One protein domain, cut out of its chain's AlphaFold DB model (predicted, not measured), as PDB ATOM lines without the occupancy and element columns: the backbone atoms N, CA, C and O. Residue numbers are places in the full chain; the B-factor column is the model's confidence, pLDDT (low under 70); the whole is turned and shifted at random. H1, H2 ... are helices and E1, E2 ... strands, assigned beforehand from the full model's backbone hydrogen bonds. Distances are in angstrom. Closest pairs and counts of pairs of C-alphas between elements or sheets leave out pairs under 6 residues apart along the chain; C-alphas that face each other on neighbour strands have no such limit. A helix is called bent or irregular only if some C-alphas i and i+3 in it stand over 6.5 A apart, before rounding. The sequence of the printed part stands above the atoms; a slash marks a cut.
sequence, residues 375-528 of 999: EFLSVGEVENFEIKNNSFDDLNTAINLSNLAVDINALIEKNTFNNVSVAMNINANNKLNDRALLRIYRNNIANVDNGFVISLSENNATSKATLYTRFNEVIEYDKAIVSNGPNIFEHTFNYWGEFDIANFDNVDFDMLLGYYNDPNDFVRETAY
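This is residues 375 to 528 of the 999 residues of a protein of Acholeplasmataceae bacterium (UniProt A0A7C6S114). The chain is wound in stacked turns, a short solenoid in which E1, E3, E5, E7 and E9 stack into one parallel sheet and E2, E4, E6 and E8 into a second parallel sheet on another side of the coil. E3, E5 and E7 are sharply bent, and the larger sheet turns a corner with them; residues 485 to 508 wind on past E9 and lead to H2. The printed part has 154 residues, with nine named strands and two named helices in the order E1 E2 E3 E4 E5 E6 E7 H1 E8 E9 H2, and its class is mostly strand. It is compact and rounded, with a radius of gyration of the C-alphas of 14.4 A and spans of 36 by 34 by 33 A.

The larger sheet runs E1, residues 375 to 380, E3, residues 391 to 403, E5, residues 416 to 428, E7, residues 444 to 456, and E9, residues 477 to 484; it is twisted. E1 and E3 are parallel at 24 degrees, with N 376 and O 397 2.9 A apart. E3 and E5 are parallel at 2 degrees, with N 392 and O 416 2.8 A apart. E5 and E7 are parallel at 7 degrees, with N 417 and O 444 2.8 A apart. E7 and E9 are parallel at 9 degrees, with N 482 and O 452 2.8 A apart. E3 bends by 119 degrees at residue 394, E5 by 119 degrees at 419, E7 by 116 degrees at 447 and E9 by 58 degrees at 480. The second sheet runs E2, residues 384 to 388, E4, residues 409 to 413, E6, residues 437 to 441, and E8, residues 466 to 470. Across it N 387 and O 411 are 2.9 A apart, N 410 and O 437 2.9 A, and N 470 and O 440 2.9 A. H1, residues 458 to 462, is only just not on the larger sheet, with 4 pairs of C-alphas within 10 A. H2, residues 509 to 512, is on neither sheet, and H1 and H2 are apart. H1 has 0 of 1 O i to N i+4 pairs and 1 of 2 O i to N i+3 pairs within hydrogen-bond range, and H2 is too short for an O i to N i+4 pair.

E1 begins at C-alpha 375, (161.150, 180.937, 194.231). E3 measures 23.0 A from first to last C-alpha, E5 24.0 A, E7 23.9 A and E9 18.4 A. H1 is only just irregular: C-alphas 459 and 462 are 6.8 A apart. H2 ends at C-alpha 512, (180.328, 162.585, 202.698).

The C-alphas farthest apart, those of Asn 459 and Asn 520, are 38.3 A apart. The printed part has no cut, and the link from E9 to H2 is long, with 24 residues. Mean pLDDT of the printed part is 92.1; residues 517 to 521 are under 70.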
ATOM      1  N   GLU A 375     159.876 180.705 193.548       95.50
ATOM      2  CA  GLU A 375     161.150 180.937 194.231       95.50
ATOM      3  C   GLU A 375     161.108 182.290 194.959       95.50
ATOM      4  O   GLU A 375     160.571 183.256 194.409       95.50
ATOM      5  N   PHE A 376     161.681 182.373 196.164       98.12
ATOM      6  CA  PHE A 376     161.716 183.604 196.960       98.12
ATOM      7  C   PHE A 376     162.976 184.448 196.701       98.12
ATOM      8  O   PHE A 376     162.869 185.526 196.117       98.12
ATOM      9  N   LEU A 377     164.167 183.993 197.113       98.31
ATOM     10  CA  LEU A 377     165.419 184.746 196.960       98.31
ATOM     11  C   LEU A 377     166.206 184.225 195.754       98.31
ATOM     12  O   LEU A 377     166.790 183.146 195.809       98.31
ATOM     13  N   SER A 378     166.229 185.000 194.670       96.81
ATOM     14  CA  SER A 378     166.908 184.668 193.412       96.81
ATOM     15  C   SER A 378     168.178 185.512 193.259       96.81
ATOM     16  O   SER A 378     168.101 186.740 193.278       96.81
ATOM     17  N   VAL A 379     169.344 184.872 193.126       96.19
ATOM     18  CA  VAL A 379     170.666 185.529 193.050       96.19
ATOM     19  C   VAL A 379     171.456 184.982 191.858       96.19
ATOM     20  O   VAL A 379     171.754 183.789 191.815       96.19
ATOM     21  N   GLY A 380     171.818 185.843 190.900       92.00
ATOM     22  CA  GLY A 380     172.594 185.471 189.705       92.00
ATOM     23  C   GLY A 380     173.873 186.298 189.542       92.00
ATOM     24  O   GLY A 380     173.857 187.505 189.740       92.00
ATOM     25  N   GLU A 381     174.986 185.647 189.197       92.25
ATOM     26  CA  GLU A 381     176.315 186.219 188.892       92.25
ATOM     27  C   GLU A 381     176.830 187.332 189.841       92.25
ATOM     28  O   GLU A 381     177.625 188.179 189.441       92.25
ATOM     29  N   VAL A 382     176.444 187.298 191.121       94.06
ATOM     30  CA  VAL A 382     176.971 188.181 192.181       94.06
ATOM     31  C   VAL A 382     178.332 187.670 192.669       94.06
ATOM     32  O   VAL A 382     178.441 186.502 193.050       94.06
ATOM     33  N   GLU A 383     179.372 188.521 192.682       91.94
ATOM     34  CA  GLU A 383     180.712 188.127 193.168       91.94
ATOM     35  C   GLU A 383     180.718 187.965 194.698       91.94
ATOM     36  O   GLU A 383     180.995 186.872 195.174       91.94
ATOM     37  N   ASN A 384     180.349 188.986 195.481       95.69
ATOM     38  CA  ASN A 384     180.361 188.914 196.953       95.69
ATOM     39  C   ASN A 384     178.940 188.960 197.541       95.69
ATOM     40  O   ASN A 384     178.194 189.885 197.219       95.69
ATOM     41  N   PHE A 385     178.567 188.020 198.420       97.06
ATOM     42  CA  PHE A 385     177.322 188.130 199.207       97.06
ATOM     43  C   PHE A 385     177.284 187.294 200.498       97.06
ATOM     44  O   PHE A 385     177.980 186.286 200.637       97.06
ATOM     45  N   GLU A 386     176.404 187.663 201.433       98.31
ATOM     46  CA  GLU A 386     176.051 186.831 202.593       98.31
ATOM     47  C   GLU A 386     174.536 186.715 202.830       98.31
ATOM     48  O   GLU A 386     173.766 187.633 202.552       98.31
ATOM     49  N   ILE A 387     174.111 185.553 203.340       98.62
ATOM     50  CA  ILE A 387     172.715 185.236 203.673       98.62
ATOM     51  C   ILE A 387     172.702 184.587 205.064       98.62
ATOM     52  O   ILE A 387     173.120 183.431 205.199       98.62
ATOM     53  N   LYS A 388     172.283 185.313 206.110       98.56
ATOM     54  CA  LYS A 388     172.490 184.880 207.508       98.56
ATOM     55  C   LYS A 388     171.271 184.970 208.414       98.56
ATOM     56  O   LYS A 388     170.557 185.965 208.394       98.56
ATOM     57  N   ASN A 389     171.111 183.986 209.299       98.31
ATOM     58  CA  ASN A 389     170.101 183.963 210.373       98.31
ATOM     59  C   ASN A 389     168.638 184.176 209.914       98.31
ATOM     60  O   ASN A 389     167.797 184.557 210.727       98.31
ATOM     61  N   ASN A 390     168.314 183.992 208.631       98.75
ATOM     62  CA  ASN A 390     166.953 184.181 208.126       98.75
ATOM     63  C   ASN A 390     166.077 182.965 208.465       98.75
ATOM     64  O   ASN A 390     166.583 181.846 208.574       98.75
ATOM     65  N   SER A 391     164.768 183.170 208.582       98.56
ATOM     66  CA  SER A 391     163.776 182.102 208.760       98.56
ATOM     67  C   SER A 391     162.900 181.991 207.516       98.56
ATOM     68  O   SER A 391     162.296 182.984 207.123       98.56
ATOM     69  N   PHE A 392     162.803 180.799 206.932       98.69
ATOM     70  CA  PHE A 392     162.001 180.484 205.749       98.69
ATOM     71  C   PHE A 392     160.971 179.391 206.102       98.69
ATOM     72  O   PHE A 392     161.375 178.269 206.408       98.69
ATOM     73  N   ASP A 393     159.670 179.705 206.082       98.38
ATOM     74  CA  ASP A 393     158.573 178.771 206.414       98.38
ATOM     75  C   ASP A 393     157.396 178.859 205.412       98.38
ATOM     76  O   ASP A 393     157.028 179.948 204.971       98.38
ATOM     77  N   ASP A 394     156.817 177.710 205.048       97.75
ATOM     78  CA  ASP A 394     155.709 177.529 204.078       97.75
ATOM     79  C   ASP A 394     155.932 178.230 202.714       97.75
ATOM     80  O   ASP A 394     155.356 179.281 202.411       97.75
ATOM     81  N   LEU A 395     156.820 177.663 201.881       97.31
ATOM     82  CA  LEU A 395     157.160 178.180 200.544       97.31
ATOM     83  C   LEU A 395     157.770 177.117 199.607       97.31
ATOM     84  O   LEU A 395     158.206 176.057 200.042       97.31
ATOM     85  N   ASN A 396     157.833 177.405 198.301       96.19
ATOM     86  CA  ASN A 396     158.354 176.470 197.291       96.19
ATOM     87  C   ASN A 396     159.902 176.394 197.287       96.19
ATOM     88  O   ASN A 396     160.475 175.531 197.950       96.19
ATOM     89  N   THR A 397     160.602 177.292 196.580       98.00
ATOM     90  CA  THR A 397     162.078 177.382 196.628       98.00
ATOM     91  C   THR A 397     162.518 178.584 197.466       98.00
ATOM     92  O   THR A 397     162.214 179.722 197.111       98.00
ATOM     93  N   ALA A 398     163.255 178.370 198.559       98.44
ATOM     94  CA  ALA A 398     163.660 179.468 199.445       98.44
ATOM     95  C   ALA A 398     164.822 180.302 198.873       98.44
ATOM     96  O   ALA A 398     164.684 181.517 198.718       98.44
ATOM     97  N   ILE A 399     165.939 179.658 198.514       98.56
ATOM     98  CA  ILE A 399     167.100 180.308 197.884       98.56
ATOM     99  C   ILE A 399     167.383 179.648 196.532       98.56
ATOM    100  O   ILE A 399     167.641 178.447 196.468       98.56
ATOM    101  N   ASN A 400     167.405 180.434 195.456       97.88
ATOM    102  CA  ASN A 400     167.892 180.021 194.143       97.88
ATOM    103  C   ASN A 400     169.127 180.842 193.745       97.88
ATOM    104  O   ASN A 400     169.020 181.996 193.330       97.88
ATOM    105  N   LEU A 401     170.307 180.227 193.820       97.12
ATOM    106  CA  LEU A 401     171.510 180.741 193.174       97.12
ATOM    107  C   LEU A 401     171.445 180.324 191.695       97.12
ATOM    108  O   LEU A 401     171.851 179.219 191.320       97.12
ATOM    109  N   SER A 402     170.850 181.183 190.869       93.62
ATOM    110  CA  SER A 402     170.428 180.875 189.494       93.62
ATOM    111  C   SER A 402     171.599 180.738 188.515       93.62
ATOM    112  O   SER A 402     171.510 179.975 187.549       93.62
ATOM    113  N   ASN A 403     172.719 181.406 188.802       94.50
ATOM    114  CA  ASN A 403     174.030 181.146 188.211       94.50
ATOM    115  C   ASN A 403     175.131 181.697 189.138       94.50
ATOM    116  O   ASN A 403     175.077 182.865 189.520       94.50
ATOM    117  N   LEU A 404     176.137 180.900 189.508       95.44
ATOM    118  CA  LEU A 404     177.263 181.376 190.322       95.44
ATOM    119  C   LEU A 404     178.215 182.256 189.494       95.44
ATOM    120  O   LEU A 404     178.584 181.901 188.371       95.44
ATOM    121  N   ALA A 405     178.678 183.366 190.077       94.38
ATOM    122  CA  ALA A 405     179.765 184.156 189.503       94.38
ATOM    123  C   ALA A 405     181.056 183.324 189.407       94.38
ATOM    124  O   ALA A 405     181.366 182.539 190.304       94.38
ATOM    125  N   VAL A 406     181.852 183.542 188.354       94.81
ATOM    126  CA  VAL A 406     183.106 182.792 188.103       94.81
ATOM    127  C   VAL A 406     184.138 182.897 189.232       94.81
ATOM    128  O   VAL A 406     185.003 182.034 189.352       94.81
ATOM    129  N   ASP A 407     184.020 183.932 190.060       94.81
ATOM    130  CA  ASP A 407     184.896 184.259 191.183       94.81
ATOM    131  C   ASP A 407     184.118 184.460 192.502       94.81
ATOM    132  O   ASP A 407     184.588 185.163 193.392       94.81
ATOM    133  N   ILE A 408     182.924 183.859 192.618       95.94
ATOM    134  CA  ILE A 408     182.026 183.980 193.780       95.94
ATOM    135  C   ILE A 408     182.756 183.864 195.130       95.94
ATOM    136  O   ILE A 408     183.566 182.970 195.332       95.94
ATOM    137  N   ASN A 409     182.407 184.719 196.083       97.00
ATOM    138  CA  ASN A 409     182.840 184.723 197.472       97.00
ATOM    139  C   ASN A 409     181.596 184.900 198.357       97.00
ATOM    140  O   ASN A 409     181.178 186.017 198.667       97.00
ATOM    141  N   ALA A 410     180.987 183.780 198.742       97.25
ATOM    142  CA  ALA A 410     179.682 183.755 199.388       97.25
ATOM    143  C   ALA A 410     179.682 183.002 200.725       97.25
ATOM    144  O   ALA A 410     180.469 182.069 200.938       97.25
ATOM    145  N   LEU A 411     178.780 183.409 201.623       97.81
ATOM    146  CA  LEU A 411     178.573 182.806 202.942       97.81
ATOM    147  C   LEU A 411     177.077 182.718 203.288       97.81
ATOM    148  O   LEU A 411     176.422 183.737 203.491       97.81
ATOM    149  N   ILE A 412     176.552 181.498 203.388       98.38
ATOM    150  CA  ILE A 412     175.153 181.208 203.738       98.38
ATOM    151  C   ILE A 412     175.141 180.445 205.064       98.38
ATOM    152  O   ILE A 412     175.474 179.256 205.095       98.38
ATOM    153  N   GLU A 413     174.796 181.107 206.170       96.38
ATOM    154  CA  GLU A 413     174.918 180.496 207.501       96.38
ATOM    155  C   GLU A 413     173.763 180.745 208.474       96.38
ATOM    156  O   GLU A 413     173.154 181.812 208.495       96.38
ATOM    157  N   LYS A 414     173.503 179.749 209.335       96.12
ATOM    158  CA  LYS A 414     172.562 179.829 210.474       96.12
ATOM    159  C   LYS A 414     171.109 180.163 210.100       96.12
ATOM    160  O   LYS A 414     170.320 180.534 210.964       96.12
ATOM    161  N   ASN A 415     170.738 180.022 208.829       98.50
ATOM    162  CA  ASN A 415     169.356 180.168 208.381       98.50
ATOM    163  C   ASN A 415     168.533 178.935 208.787       98.50
ATOM    164  O   ASN A 415     169.073 177.832 208.890       98.50
ATOM    165  N   THR A 416     167.232 179.123 208.995       98.31
ATOM    166  CA  THR A 416     166.267 178.057 209.301       98.31
ATOM    167  C   THR A 416     165.301 177.891 208.132       98.31
ATOM    168  O   THR A 416     164.773 178.886 207.638       98.31
ATOM    169  N   PHE A 417     165.059 176.655 207.706       98.38
ATOM    170  CA  PHE A 417     164.138 176.291 206.629       98.38
ATOM    171  C   PHE A 417     163.165 175.232 207.147       98.38
ATOM    172  O   PHE A 417     163.605 174.205 207.664       98.38
ATOM    173  N   ASN A 418     161.864 175.472 207.005       98.00
ATOM    174  CA  ASN A 418     160.804 174.568 207.443       98.00
ATOM    175  C   ASN A 418     159.654 174.546 206.419       98.00
ATOM    176  O   ASN A 418     159.306 175.591 205.884       98.00
ATOM    177  N   ASN A 419     159.061 173.385 206.126       97.50
ATOM    178  CA  ASN A 419     158.004 173.253 205.104       97.50
ATOM    179  C   ASN A 419     158.407 173.869 203.737       97.50
ATOM    180  O   ASN A 419     157.677 174.696 203.185       97.50
ATOM    181  N   VAL A 420     159.583 173.506 203.208       97.56
ATOM    182  CA  VAL A 420     160.141 174.095 201.969       97.56
ATOM    183  C   VAL A 420     160.402 173.023 200.912       97.56
ATOM    184  O   VAL A 420     161.203 172.128 201.148       97.56
ATOM    185  N   SER A 421     159.825 173.117 199.711       97.31
ATOM    186  CA  SER A 421     160.103 172.123 198.652       97.31
ATOM    187  C   SER A 421     161.588 172.059 198.263       97.31
ATOM    188  O   SER A 421     162.151 170.971 198.131       97.31
ATOM    189  N   VAL A 422     162.261 173.205 198.124       98.19
ATOM    190  CA  VAL A 422     163.717 173.272 197.904       98.19
ATOM    191  C   VAL A 422     164.337 174.356 198.785       98.19
ATOM    192  O   VAL A 422     164.134 175.548 198.548       98.19
ATOM    193  N   ALA A 423     165.128 173.966 199.789       98.06
ATOM    194  CA  ALA A 423     165.779 174.938 200.672       98.06
ATOM    195  C   ALA A 423     166.853 175.756 199.926       98.06
ATOM    196  O   ALA A 423     166.846 176.987 199.993       98.06
ATOM    197  N   MET A 424     167.733 175.096 199.161       98.19
ATOM    198  CA  MET A 424     168.705 175.772 198.290       98.19
ATOM    199  C   MET A 424     168.844 175.091 196.922       98.19
ATOM    200  O   MET A 424     169.224 173.923 196.837       98.19
ATOM    201  N   ASN A 425     168.615 175.849 195.848       98.19
ATOM    202  CA  ASN A 425     168.992 175.502 194.476       98.19
ATOM    203  C   ASN A 425     170.269 176.265 194.084       98.19
ATOM    204  O   ASN A 425     170.371 177.466 194.334       98.19
ATOM    205  N   ILE A 426     171.258 175.584 193.504       98.12
ATOM    206  CA  ILE A 426     172.618 176.103 193.299       98.12
ATOM    207  C   ILE A 426     173.114 175.721 191.904       98.12
ATOM    208  O   ILE A 426     173.384 174.552 191.642       98.12
ATOM    209  N   ASN A 427     173.285 176.695 191.011       97.00
ATOM    210  CA  ASN A 427     173.594 176.447 189.599       97.00
ATOM    211  C   ASN A 427     174.905 177.127 189.188       97.00
ATOM    212  O   ASN A 427     175.078 178.314 189.442       97.00
ATOM    213  N   ALA A 428     175.808 176.429 188.496       96.38
ATOM    214  CA  ALA A 428     177.016 177.025 187.913       96.38
ATOM    215  C   ALA A 428     177.173 176.617 186.441       96.38
ATOM    216  O   ALA A 428     177.705 175.550 186.112       96.38
ATOM    217  N   ASN A 429     176.711 177.484 185.538       94.38
ATOM    218  CA  ASN A 429     176.803 177.257 184.095       94.38
ATOM    219  C   ASN A 429     178.217 177.549 183.572       94.38
ATOM    220  O   ASN A 429     178.759 176.787 182.765       94.38
ATOM    221  N   ASN A 430     178.835 178.621 184.069       93.44
ATOM    222  CA  ASN A 430     180.207 179.007 183.747       93.44
ATOM    223  C   ASN A 430     181.234 178.130 184.485       93.44
ATOM    224  O   ASN A 430     180.907 177.490 185.486       93.44
ATOM    225  N   LYS A 431     182.493 178.116 184.017       95.62
ATOM    226  CA  LYS A 431     183.592 177.524 184.795       95.62
ATOM    227  C   LYS A 431     183.999 178.479 185.919       95.62
ATOM    228  O   LYS A 431     184.370 179.615 185.646       95.62
ATOM    229  N   LEU A 432     183.996 177.976 187.148       97.00
ATOM    230  CA  LEU A 432     184.495 178.666 188.334       97.00
ATOM    231  C   LEU A 432     186.030 178.646 188.378       97.00
ATOM    232  O   LEU A 432     186.660 177.632 188.042       97.00
ATOM    233  N   ASN A 433     186.631 179.746 188.819       96.62
ATOM    234  CA  ASN A 433     188.073 179.896 189.001       96.62
ATOM    235  C   ASN A 433     188.550 179.328 190.346       96.62
ATOM    236  O   ASN A 433     187.786 179.213 191.301       96.62
ATOM    237  N   ASP A 434     189.856 179.070 190.458       95.12
ATOM    238  CA  ASP A 434     190.517 178.578 191.679       95.12
ATOM    239  C   ASP A 434     190.367 179.524 192.902       95.12
ATOM    240  O   ASP A 434     190.669 179.108 194.017       95.12
ATOM    241  N   ARG A 435     189.909 180.780 192.722       94.44
ATOM    242  CA  ARG A 435     189.611 181.728 193.821       94.44
ATOM    243  C   ARG A 435     188.144 181.748 194.277       94.44
ATOM    244  O   ARG A 435     187.846 182.432 195.251       94.44
ATOM    245  N   ALA A 436     187.247 181.039 193.590       96.62
ATOM    246  CA  ALA A 436     185.838 180.975 193.965       96.62
ATOM    247  C   ALA A 436     185.645 180.182 195.273       96.62
ATOM    248  O   ALA A 436     186.306 179.168 195.503       96.62
ATOM    249  N   LEU A 437     184.735 180.651 196.122       97.06
ATOM    250  CA  LEU A 437     184.542 180.259 197.512       97.06
ATOM    251  C   LEU A 437     183.051 180.366 197.892       97.06
ATOM    252  O   LEU A 437     182.567 181.447 198.226       97.06
ATOM    253  N   LEU A 438     182.321 179.247 197.885       97.44
ATOM    254  CA  LEU A 438     180.924 179.168 198.343       97.44
ATOM    255  C   LEU A 438     180.855 178.348 199.633       97.44
ATOM    256  O   LEU A 438     181.248 177.182 199.664       97.44
ATOM    257  N   ARG A 439     180.360 178.980 200.700       96.62
ATOM    258  CA  ARG A 439     180.445 178.471 202.071       96.62
ATOM    259  C   ARG A 439     179.060 178.374 202.691       96.62
ATOM    260  O   ARG A 439     178.444 179.402 202.956       96.62
ATOM    261  N   ILE A 440     178.579 177.161 202.937       96.31
ATOM    262  CA  ILE A 440     177.227 176.932 203.461       96.31
ATOM    263  C   ILE A 440     177.328 176.226 204.819       96.31
ATOM    264  O   ILE A 440     177.691 175.051 204.876       96.31
ATOM    265  N   TYR A 441     177.037 176.935 205.914       90.94
ATOM    266  CA  TYR A 441     177.375 176.513 207.283       90.94
ATOM    267  C   TYR A 441     176.200 176.552 208.268       90.94
ATOM    268  O   TYR A 441     175.547 177.580 208.415       90.94
ATOM    269  N   ARG A 442     176.027 175.497 209.078       91.38
ATOM    270  CA  ARG A 442     175.175 175.520 210.293       91.38
ATOM    271  C   ARG A 442     173.729 175.999 210.087       91.38
ATOM    272  O   ARG A 442     173.121 176.519 211.016       91.38
ATOM    273  N   ASN A 443     173.187 175.856 208.883       94.88
ATOM    274  CA  ASN A 443     171.768 176.074 208.621       94.88
ATOM    275  C   ASN A 443     170.969 174.886 209.184       94.88
ATOM    276  O   ASN A 443     171.475 173.761 209.177       94.88
ATOM    277  N   ASN A 444     169.747 175.130 209.652       94.31
ATOM    278  CA  ASN A 444     168.785 174.106 210.067       94.31
ATOM    279  C   ASN A 444     167.738 173.955 208.955       94.31
ATOM    280  O   ASN A 444     167.138 174.942 208.535       94.31
ATOM    281  N   ILE A 445     167.576 172.743 208.431       94.62
ATOM    282  CA  ILE A 445     166.715 172.418 207.292       94.62
ATOM    283  C   ILE A 445     165.830 171.238 207.703       94.62
ATOM    284  O   ILE A 445     166.336 170.138 207.921       94.62
ATOM    285  N   ALA A 446     164.521 171.465 207.800       94.62
ATOM    286  CA  ALA A 446     163.531 170.480 208.228       94.62
ATOM    287  C   ALA A 446     162.301 170.478 207.308       94.62
ATOM    288  O   ALA A 446     161.917 171.524 206.791       94.62
ATOM    289  N   ASN A 447     161.641 169.328 207.149       95.94
ATOM    290  CA  ASN A 447     160.396 169.191 206.377       95.94
ATOM    291  C   ASN A 447     160.538 169.743 204.943       95.94
ATOM    292  O   ASN A 447     159.888 170.726 204.578       95.94
ATOM    293  N   VAL A 448     161.424 169.124 204.151       96.00
ATOM    294  CA  VAL A 448     161.758 169.566 202.782       96.00
ATOM    295  C   VAL A 448     161.717 168.443 201.747       96.00
ATOM    296  O   VAL A 448     162.127 167.322 202.036       96.00
ATOM    297  N   ASP A 449     161.322 168.725 200.500       96.12
ATOM    298  CA  ASP A 449     161.482 167.712 199.439       96.12
ATOM    299  C   ASP A 449     162.983 167.531 199.129       96.12
ATOM    300  O   ASP A 449     163.485 166.410 199.043       96.12
ATOM    301  N   ASN A 450     163.724 168.643 199.006       96.38
ATOM    302  CA  ASN A 450     165.163 168.655 198.726       96.38
ATOM    303  C   ASN A 450     165.900 169.687 199.597       96.38
ATOM    304  O   ASN A 450     165.606 170.883 199.541       96.38
ATOM    305  N   GLY A 451     166.919 169.247 200.341       95.62
ATOM    306  CA  GLY A 451     167.807 170.144 201.091       95.62
ATOM    307  C   GLY A 451     168.683 170.994 200.164       95.62
ATOM    308  O   GLY A 451     168.540 172.216 200.103       95.62
ATOM    309  N   PHE A 452     169.565 170.341 199.405       96.62
ATOM    310  CA  PHE A 452     170.451 170.996 198.437       96.62
ATOM    311  C   PHE A 452     170.272 170.406 197.035       96.62
ATOM    312  O   PHE A 452     170.567 169.232 196.813       96.62
ATOM    313  N   VAL A 453     169.850 171.224 196.071       97.75
ATOM    314  CA  VAL A 453     169.869 170.888 194.639       97.75
ATOM    315  C   VAL A 453     171.042 171.625 194.003       97.75
ATOM    316  O   VAL A 453     171.070 172.852 193.971       97.75
ATOM    317  N   ILE A 454     172.036 170.886 193.523       97.62
ATOM    318  CA  ILE A 454     173.294 171.415 192.991       97.62
ATOM    319  C   ILE A 454     173.388 171.025 191.515       97.62
ATOM    320  O   ILE A 454     173.214 169.861 191.173       97.62
ATOM    321  N   SER A 455     173.658 171.984 190.631       97.12
ATOM    322  CA  SER A 455     173.718 171.782 189.179       97.12
ATOM    323  C   SER A 455     174.940 172.480 188.583       97.12
ATOM    324  O   SER A 455     174.942 173.690 188.355       97.12
ATOM    325  N   LEU A 456     176.005 171.721 188.325       96.19
ATOM    326  CA  LEU A 456     177.290 172.236 187.846       96.19
ATOM    327  C   LEU A 456     177.535 171.775 186.405       96.19
ATOM    328  O   LEU A 456     177.445 170.589 186.098       96.19
ATOM    329  N   SER A 457     177.884 172.695 185.501       95.75
ATOM    330  CA  SER A 457     178.216 172.305 184.125       95.75
ATOM    331  C   SER A 457     179.515 171.493 184.063       95.75
ATOM    332  O   SER A 457     180.434 171.706 184.854       95.75
ATOM    333  N   GLU A 458     179.637 170.609 183.066       95.06
ATOM    334  CA  GLU A 458     180.824 169.763 182.815       95.06
ATOM    335  C   GLU A 458     182.157 170.541 182.781       95.06
ATOM    336  O   GLU A 458     183.219 170.001 183.091       95.06
ATOM    337  N   ASN A 459     182.122 171.840 182.462       93.38
ATOM    338  CA  ASN A 459     183.306 172.705 182.486       93.38
ATOM    339  C   ASN A 459     183.938 172.809 183.891       93.38
ATOM    340  O   ASN A 459     185.141 173.061 184.015       93.38
ATOM    341  N   ASN A 460     183.147 172.590 184.946       95.25
ATOM    342  CA  ASN A 460     183.577 172.622 186.341       95.25
ATOM    343  C   ASN A 460     184.273 171.339 186.813       95.25
ATOM    344  O   ASN A 460     184.954 171.396 187.831       95.25
ATOM    345  N   ALA A 461     184.267 170.243 186.040       93.12
ATOM    346  CA  ALA A 461     184.989 168.996 186.360       93.12
ATOM    347  C   ALA A 461     186.522 169.156 186.508       93.12
ATOM    348  O   ALA A 461     187.231 168.210 186.835       93.12
ATOM    349  N   THR A 462     187.051 170.348 186.215       91.88
ATOM    350  CA  THR A 462     188.467 170.721 186.365       91.88
ATOM    351  C   THR A 462     188.649 172.068 187.078       91.88
ATOM    352  O   THR A 462     189.672 172.734 186.887       91.88
ATOM    353  N   SER A 463     187.640 172.548 187.810       93.25
ATOM    354  CA  SER A 463     187.779 173.711 188.696       93.25
ATOM    355  C   SER A 463     188.455 173.306 190.010       93.25
ATOM    356  O   SER A 463     188.371 172.146 190.409       93.25
ATOM    357  N   LYS A 464     189.111 174.260 190.682       93.12
ATOM    358  CA  LYS A 464     189.534 174.130 192.088       93.12
ATOM    359  C   LYS A 464     188.805 175.113 193.013       93.12
ATOM    360  O   LYS A 464     189.337 175.480 194.057       93.12
ATOM    361  N   ALA A 465     187.624 175.577 192.605       95.25
ATOM    362  CA  ALA A 465     186.755 176.387 193.447       95.25
ATOM    363  C   ALA A 465     186.474 175.676 194.779       95.25
ATOM    364  O   ALA A 465     186.188 174.480 194.811       95.25
ATOM    365  N   THR A 466     186.533 176.419 195.879       95.25
ATOM    366  CA  THR A 466     186.260 175.908 197.222       95.25
ATOM    367  C   THR A 466     184.761 175.993 197.492       95.25
ATOM    368  O   THR A 466     184.254 177.007 197.970       95.25
ATOM    369  N   LEU A 467     184.037 174.935 197.139       95.56
ATOM    370  CA  LEU A 467     182.590 174.830 197.321       95.56
ATOM    371  C   LEU A 467     182.300 173.792 198.404       95.56
ATOM    372  O   LEU A 467     182.666 172.629 198.233       95.56
ATOM    373  N   TYR A 468     181.644 174.178 199.499       94.81
ATOM    374  CA  TYR A 468     181.212 173.202 200.501       94.81
ATOM    375  C   TYR A 468     179.908 173.541 201.220       94.81
ATOM    376  O   TYR A 468     179.569 174.703 201.473       94.81
ATOM    377  N   THR A 469     179.210 172.481 201.621       93.56
ATOM    378  CA  THR A 469     178.274 172.504 202.749       93.56
ATOM    379  C   THR A 469     178.979 171.863 203.948       93.56
ATOM    380  O   THR A 469     179.676 170.861 203.786       93.56
ATOM    381  N   ARG A 470     178.850 172.424 205.158       90.31
ATOM    382  CA  ARG A 470     179.452 171.842 206.372       90.31
ATOM    383  C   ARG A 470     178.683 172.174 207.653       90.31
ATOM    384  O   ARG A 470     178.224 173.299 207.840       90.31
ATOM    385  N   PHE A 471     178.577 171.207 208.564       89.12
ATOM    386  CA  PHE A 471     177.853 171.310 209.841       89.12
ATOM    387  C   PHE A 471     176.381 171.750 209.723       89.12
ATOM    388  O   PHE A 471     175.840 172.283 210.689       89.12
ATOM    389  N   ASN A 472     175.738 171.602 208.559       89.81
ATOM    390  CA  ASN A 472     174.309 171.889 208.431       89.81
ATOM    391  C   ASN A 472     173.490 170.755 209.060       89.81
ATOM    392  O   ASN A 472     173.839 169.577 208.958       89.81
ATOM    393  N   GLU A 473     172.391 171.126 209.702       89.12
ATOM    394  CA  GLU A 473     171.379 170.220 210.221       89.12
ATOM    395  C   GLU A 473     170.324 170.017 209.129       89.12
ATOM    396  O   GLU A 473     169.726 170.984 208.671       89.12
ATOM    397  N   VAL A 474     170.143 168.775 208.674       89.06
ATOM    398  CA  VAL A 474     169.216 168.429 207.586       89.06
ATOM    399  C   VAL A 474     168.408 167.215 208.031       89.06
ATOM    400  O   VAL A 474     168.977 166.142 208.227       89.06
ATOM    401  N   ILE A 475     167.104 167.389 208.230       88.88
ATOM    402  CA  ILE A 475     166.182 166.386 208.783       88.88
ATOM    403  C   ILE A 475     164.841 166.391 208.043       88.88
ATOM    404  O   ILE A 475     164.517 167.345 207.346       88.88
ATOM    405  N   GLU A 476     164.061 165.317 208.210       90.75
ATOM    406  CA  GLU A 476     162.688 165.198 207.685       90.75
ATOM    407  C   GLU A 476     162.596 165.577 206.189       90.75
ATOM    408  O   GLU A 476     161.854 166.475 205.800       90.75
ATOM    409  N   TYR A 477     163.408 164.907 205.358       92.50
ATOM    410  CA  TYR A 477     163.577 165.199 203.931       92.50
ATOM    411  C   TYR A 477     163.271 163.995 203.021       92.50
ATOM    412  O   TYR A 477     163.438 162.846 203.436       92.50
ATOM    413  N   ASP A 478     162.926 164.255 201.754       93.50
ATOM    414  CA  ASP A 478     162.892 163.235 200.683       93.50
ATOM    415  C   ASP A 478     164.296 163.036 200.059       93.50
ATOM    416  O   ASP A 478     164.725 161.907 199.801       93.50
ATOM    417  N   LYS A 479     165.060 164.125 199.873       93.94
ATOM    418  CA  LYS A 479     166.480 164.121 199.470       93.94
ATOM    419  C   LYS A 479     167.305 165.120 200.278       93.94
ATOM    420  O   LYS A 479     166.973 166.302 200.360       93.94
ATOM    421  N   ALA A 480     168.442 164.672 200.808       92.81
ATOM    422  CA  ALA A 480     169.386 165.564 201.481       92.81
ATOM    423  C   ALA A 480     170.181 166.391 200.456       92.81
ATOM    424  O   ALA A 480     170.301 167.610 200.594       92.81
ATOM    425  N   ILE A 481     170.698 165.727 199.412       94.75
ATOM    426  CA  ILE A 481     171.485 166.340 198.334       94.75
ATOM    427  C   ILE A 481     171.109 165.705 196.990       94.75
ATOM    428  O   ILE A 481     171.045 164.481 196.871       94.75
ATOM    429  N   VAL A 482     170.923 166.536 195.965       96.62
ATOM    430  CA  VAL A 482     170.789 166.131 194.559       96.62
ATOM    431  C   VAL A 482     171.872 166.841 193.746       96.62
ATOM    432  O   VAL A 482     171.793 168.051 193.536       96.62
ATOM    433  N   SER A 483     172.890 166.100 193.302       95.44
ATOM    434  CA  SER A 483     174.032 166.614 192.531       95.44
ATOM    435  C   SER A 483     173.867 166.314 191.038       95.44
ATOM    436  O   SER A 483     173.895 165.162 190.614       95.44
ATOM    437  N   ASN A 484     173.725 167.339 190.202       95.69
ATOM    438  CA  ASN A 484     173.688 167.222 188.747       95.69
ATOM    439  C   ASN A 484     175.015 167.718 188.161       95.69
ATOM    440  O   ASN A 484     175.273 168.922 188.131       95.69
ATOM    441  N   GLY A 485     175.840 166.795 187.660       92.19
ATOM    442  CA  GLY A 485     177.134 167.108 187.048       92.19
ATOM    443  C   GLY A 485     178.337 166.675 187.902       92.19
ATOM    444  O   GLY A 485     178.240 165.670 188.611       92.19
ATOM    445  N   PRO A 486     179.489 167.369 187.800       92.25
ATOM    446  CA  PRO A 486     180.739 166.943 188.437       92.25
ATOM    447  C   PRO A 486     180.777 167.130 189.962       92.25
ATOM    448  O   PRO A 486     180.508 168.221 190.465       92.25
ATOM    449  N   ASN A 487     181.243 166.110 190.689       87.44
ATOM    450  CA  ASN A 487     181.432 166.151 192.144       87.44
ATOM    451  C   ASN A 487     182.684 166.940 192.561       87.44
ATOM    452  O   ASN A 487     183.709 166.377 192.936       87.44
ATOM    453  N   ILE A 488     182.579 168.270 192.500       90.69
ATOM    454  CA  ILE A 488     183.549 169.213 193.088       90.69
ATOM    455  C   ILE A 488     183.012 169.936 194.335       90.69
ATOM    456  O   ILE A 488     183.715 170.756 194.916       90.69
ATOM    457  N   PHE A 489     181.760 169.673 194.722       92.06
ATOM    458  CA  PHE A 489     181.150 170.229 195.927       92.06
ATOM    459  C   PHE A 489     181.442 169.290 197.101       92.06
ATOM    460  O   PHE A 489     181.112 168.106 197.051       92.06
ATOM    461  N   GLU A 490     182.098 169.796 198.141       93.75
ATOM    462  CA  GLU A 490     182.459 168.997 199.308       93.75
ATOM    463  C   GLU A 490     181.332 169.028 200.358       93.75
ATOM    464  O   GLU A 490     180.793 170.086 200.691       93.75
ATOM    465  N   HIS A 491     181.001 167.865 200.919       92.75
ATOM    466  CA  HIS A 491     179.940 167.691 201.918       92.75
ATOM    467  C   HIS A 491     180.466 167.030 203.209       92.75
ATOM    468  O   HIS A 491     179.707 166.462 204.001       92.75
ATOM    469  N   THR A 492     181.784 167.086 203.433       91.06
ATOM    470  CA  THR A 492     182.421 166.477 204.603       91.06
ATOM    471  C   THR A 492     181.960 167.178 205.871       91.06
ATOM    472  O   THR A 492     181.868 168.411 205.924       91.06
ATOM    473  N   PHE A 493     181.667 166.391 206.905       87.75
ATOM    474  CA  PHE A 493     181.069 166.868 208.156       87.75
ATOM    475  C   PHE A 493     179.707 167.577 207.962       87.75
ATOM    476  O   PHE A 493     179.331 168.433 208.766       87.75
ATOM    477  N   ASN A 494     178.956 167.247 206.896       86.06
ATOM    478  CA  ASN A 494     177.654 167.846 206.555       86.06
ATOM    479  C   ASN A 494     176.468 166.869 206.592       86.06
ATOM    480  O   ASN A 494     175.532 166.982 205.799       86.06
ATOM    481  N   TYR A 495     176.499 165.886 207.483       77.25
ATOM    482  CA  TYR A 495     175.359 164.999 207.672       77.25
ATOM    483  C   TYR A 495     175.271 164.498 209.110       77.25
ATOM    484  O   TYR A 495     176.301 164.333 209.773       77.25
ATOM    485  N   TRP A 496     174.047 164.240 209.571       73.69
ATOM    486  CA  TRP A 496     173.773 163.512 210.803       73.69
ATOM    487  C   TRP A 496     172.460 162.721 210.702       73.69
ATOM    488  O   TRP A 496     171.559 163.110 209.963       73.69
ATOM    489  N   GLY A 497     172.356 161.612 211.442       70.00
ATOM    490  CA  GLY A 497     171.182 160.725 211.442       70.00
ATOM    491  C   GLY A 497     171.436 159.344 210.819       70.00
ATOM    492  O   GLY A 497     172.581 158.921 210.658       70.00
ATOM    493  N   GLU A 498     170.363 158.607 210.499       72.38
ATOM    494  CA  GLU A 498     170.463 157.279 209.868       72.38
ATOM    495  C   GLU A 498     170.898 157.394 208.396       72.38
ATOM    496  O   GLU A 498     170.091 157.629 207.498       72.38
ATOM    497  N   PHE A 499     172.197 157.201 208.153       80.62
ATOM    498  CA  PHE A 499     172.793 157.281 206.821       80.62
ATOM    499  C   PHE A 499     172.242 156.218 205.850       80.62
ATOM    500  O   PHE A 499     172.535 155.028 205.977       80.62
ATOM    501  N   ASP A 500     171.537 156.677 204.813       86.44
ATOM    502  CA  ASP A 500     171.277 155.926 203.582       86.44
ATOM    503  C   ASP A 500     171.756 156.745 202.374       86.44
ATOM    504  O   ASP A 500     171.322 157.879 202.154       86.44
ATOM    505  N   ILE A 501     172.642 156.150 201.572       88.25
ATOM    506  CA  ILE A 501     173.178 156.736 200.337       88.25
ATOM    507  C   ILE A 501     172.082 156.987 199.286       88.25
ATOM    508  O   ILE A 501     172.240 157.858 198.437       88.25
ATOM    509  N   ALA A 502     170.934 156.303 199.365       90.56
ATOM    510  CA  ALA A 502     169.781 156.557 198.497       90.56
ATOM    511  C   ALA A 502     169.195 157.980 198.639       90.56
ATOM    512  O   ALA A 502     168.450 158.421 197.761       90.56
ATOM    513  N   ASN A 503     169.558 158.712 199.698       91.88
ATOM    514  CA  ASN A 503     169.150 160.099 199.945       91.88
ATOM    515  C   ASN A 503     170.094 161.149 199.317       91.88
ATOM    516  O   ASN A 503     169.843 162.350 199.457       91.88
ATOM    517  N   PHE A 504     171.166 160.704 198.650       93.50
ATOM    518  CA  PHE A 504     172.224 161.531 198.062       93.50
ATOM    519  C   PHE A 504     172.402 161.179 196.578       93.50
ATOM    520  O   PHE A 504     173.166 160.280 196.219       93.50
ATOM    521  N   ASP A 505     171.688 161.868 195.690       94.94
ATOM    522  CA  ASP A 505     171.742 161.540 194.263       94.94
ATOM    523  C   ASP A 505     173.045 162.046 193.628       94.94
ATOM    524  O   ASP A 505     173.322 163.246 193.625       94.94
ATOM    525  N   ASN A 506     173.820 161.109 193.064       93.19
ATOM    526  CA  ASN A 506     175.078 161.348 192.342       93.19
ATOM    527  C   ASN A 506     176.177 162.047 193.182       93.19
ATOM    528  O   ASN A 506     177.009 162.760 192.639       93.19
ATOM    529  N   VAL A 507     176.237 161.800 194.497       91.62
ATOM    530  CA  VAL A 507     177.335 162.265 195.372       91.62
ATOM    531  C   VAL A 507     178.333 161.132 195.644       91.62
ATOM    532  O   VAL A 507     177.938 160.034 196.035       91.62
ATOM    533  N   ASP A 508     179.633 161.395 195.477       90.44
ATOM    534  CA  ASP A 508     180.693 160.432 195.807       90.44
ATOM    535  C   ASP A 508     180.874 160.276 197.327       90.44
ATOM    536  O   ASP A 508     180.939 161.258 198.065       90.44
ATOM    537  N   PHE A 509     181.002 159.034 197.811       88.88
ATOM    538  CA  PHE A 509     181.021 158.733 199.253       88.88
ATOM    539  C   PHE A 509     182.172 159.408 200.021       88.88
ATOM    540  O   PHE A 509     181.975 159.821 201.163       88.88
ATOM    541  N   ASP A 510     183.347 159.581 199.404       89.94
ATOM    542  CA  ASP A 510     184.464 160.303 200.029       89.94
ATOM    543  C   ASP A 510     184.094 161.766 200.363       89.94
ATOM    544  O   ASP A 510     184.528 162.294 201.388       89.94
ATOM    545  N   MET A 511     183.211 162.399 199.579       91.44
ATOM    546  CA  MET A 511     182.719 163.756 199.855       91.44
ATOM    547  C   MET A 511     181.743 163.820 201.037       91.44
ATOM    548  O   MET A 511     181.438 164.921 201.478       91.44
ATOM    549  N   LEU A 512     181.269 162.685 201.568       90.25
ATOM    550  CA  LEU A 512     180.328 162.585 202.698       90.25
ATOM    551  C   LEU A 512     181.004 162.143 204.014       90.25
ATOM    552  O   LEU A 512     180.330 161.878 205.013       90.25
ATOM    553  N   LEU A 513     182.338 162.045 204.038       89.12
ATOM    554  CA  LEU A 513     183.088 161.593 205.212       89.12
ATOM    555  C   LEU A 513     182.973 162.554 206.406       89.12
ATOM    556  O   LEU A 513     182.821 163.766 206.260       89.12
ATOM    557  N   GLY A 514     183.077 161.994 207.614       82.44
ATOM    558  CA  GLY A 514     182.962 162.755 208.861       82.44
ATOM    559  C   GLY A 514     181.526 163.095 209.277       82.44
ATOM    560  O   GLY A 514     181.336 164.028 210.050       82.44
ATOM    561  N   TYR A 515     180.514 162.377 208.773       78.69
ATOM    562  CA  TYR A 515     179.142 162.499 209.277       78.69
ATOM    563  C   TYR A 515     179.048 162.153 210.776       78.69
ATOM    564  O   TYR A 515     179.803 161.324 211.289       78.69
ATOM    565  N   TYR A 516     178.103 162.783 211.470       71.69
ATOM    566  CA  TYR A 516     177.914 162.660 212.918       71.69
ATOM    567  C   TYR A 516     176.716 161.769 213.265       71.69
ATOM    568  O   TYR A 516     175.797 161.606 212.466       71.69
ATOM    569  N   ASN A 517     176.700 161.204 214.474       67.38
ATOM    570  CA  ASN A 517     175.537 160.457 214.980       67.38
ATOM    571  C   ASN A 517     174.680 161.294 215.946       67.38
ATOM    572  O   ASN A 517     173.494 161.011 216.105       67.38
ATOM    573  N   ASP A 518     175.262 162.325 216.562       69.12
ATOM    574  CA  ASP A 518     174.598 163.270 217.460       69.12
ATOM    575  C   ASP A 518     174.949 164.712 217.018       69.12
ATOM    576  O   ASP A 518     176.132 165.007 216.831       69.12
ATOM    577  N   PRO A 519     173.983 165.639 216.851       65.50
ATOM    578  CA  PRO A 519     174.277 167.041 216.529       65.50
ATOM    579  C   PRO A 519     175.060 167.785 217.634       65.50
ATOM    580  O   PRO A 519     175.522 168.905 217.420       65.50
ATOM    581  N   ASN A 520     175.273 167.188 218.810       69.38
ATOM    582  CA  ASN A 520     176.193 167.711 219.827       69.38
ATOM    583  C   ASN A 520     177.678 167.406 219.533       69.38
ATOM    584  O   ASN A 520     178.542 168.036 220.148       69.38
ATOM    585  N   ASP A 521     177.990 166.501 218.595       69.06
ATOM    586  CA  ASP A 521     179.367 166.144 218.204       69.06
ATOM    587  C   ASP A 521     180.023 167.176 217.258       69.06
ATOM    588  O   ASP A 521     181.207 167.058 216.928       69.06
ATOM    589  N   PHE A 522     179.291 168.208 216.813       71.94
ATOM    590  CA  PHE A 522     179.842 169.252 215.945       71.94
ATOM    591  C   PHE A 522     181.080 169.924 216.560       71.94
ATOM    592  O   PHE A 522     181.061 170.399 217.702       71.94
ATOM    593  N   VAL A 523     182.124 170.110 215.740       75.94
ATOM    594  CA  VAL A 523     183.234 171.017 216.074       75.94
ATOM    595  C   VAL A 523     182.643 172.384 216.423       75.94
ATOM    596  O   VAL A 523     181.882 172.962 215.640       75.94
ATOM    597  N   ARG A 524     182.959 172.898 217.616       77.62
ATOM    598  CA  ARG A 524     182.407 174.172 218.107       77.62
ATOM    599  C   ARG A 524     182.818 175.317 217.191       77.62
ATOM    600  O   ARG A 524     183.945 175.347 216.708       77.62
ATOM    601  N   GLU A 525     181.934 176.292 217.006       82.75
ATOM    602  CA  GLU A 525     182.189 177.446 216.133       82.75
ATOM    603  C   GLU A 525     183.487 178.182 216.505       82.75
ATOM    604  O   GLU A 525     184.320 178.431 215.644       82.75
ATOM    605  N   THR A 526     183.732 178.388 217.802       78.88
ATOM    606  CA  THR A 526     184.957 179.013 218.339       78.88
ATOM    607  C   THR A 526     186.227 178.155 218.229       78.88
ATOM    608  O   THR A 526     187.280 178.582 218.693       78.88
ATOM    609  N   ALA A 527     186.130 176.927 217.717       73.88
ATOM    610  CA  ALA A 527     187.233 175.973 217.583       73.88
ATOM    611  C   ALA A 527     187.463 175.517 216.130       73.88
ATOM    612  O   ALA A 527     188.486 174.903 215.838       73.88
ATOM    613  N   TYR A 528     186.536 175.812 215.217       83.56
ATOM    614  CA  TYR A 528     186.651 175.453 213.809       83.56
ATOM    615  C   TYR A 528     187.489 176.482 213.039       83.56
ATOM    616  O   TYR A 528     187.206 177.679 213.066       83.56
TER     617      TYR A 528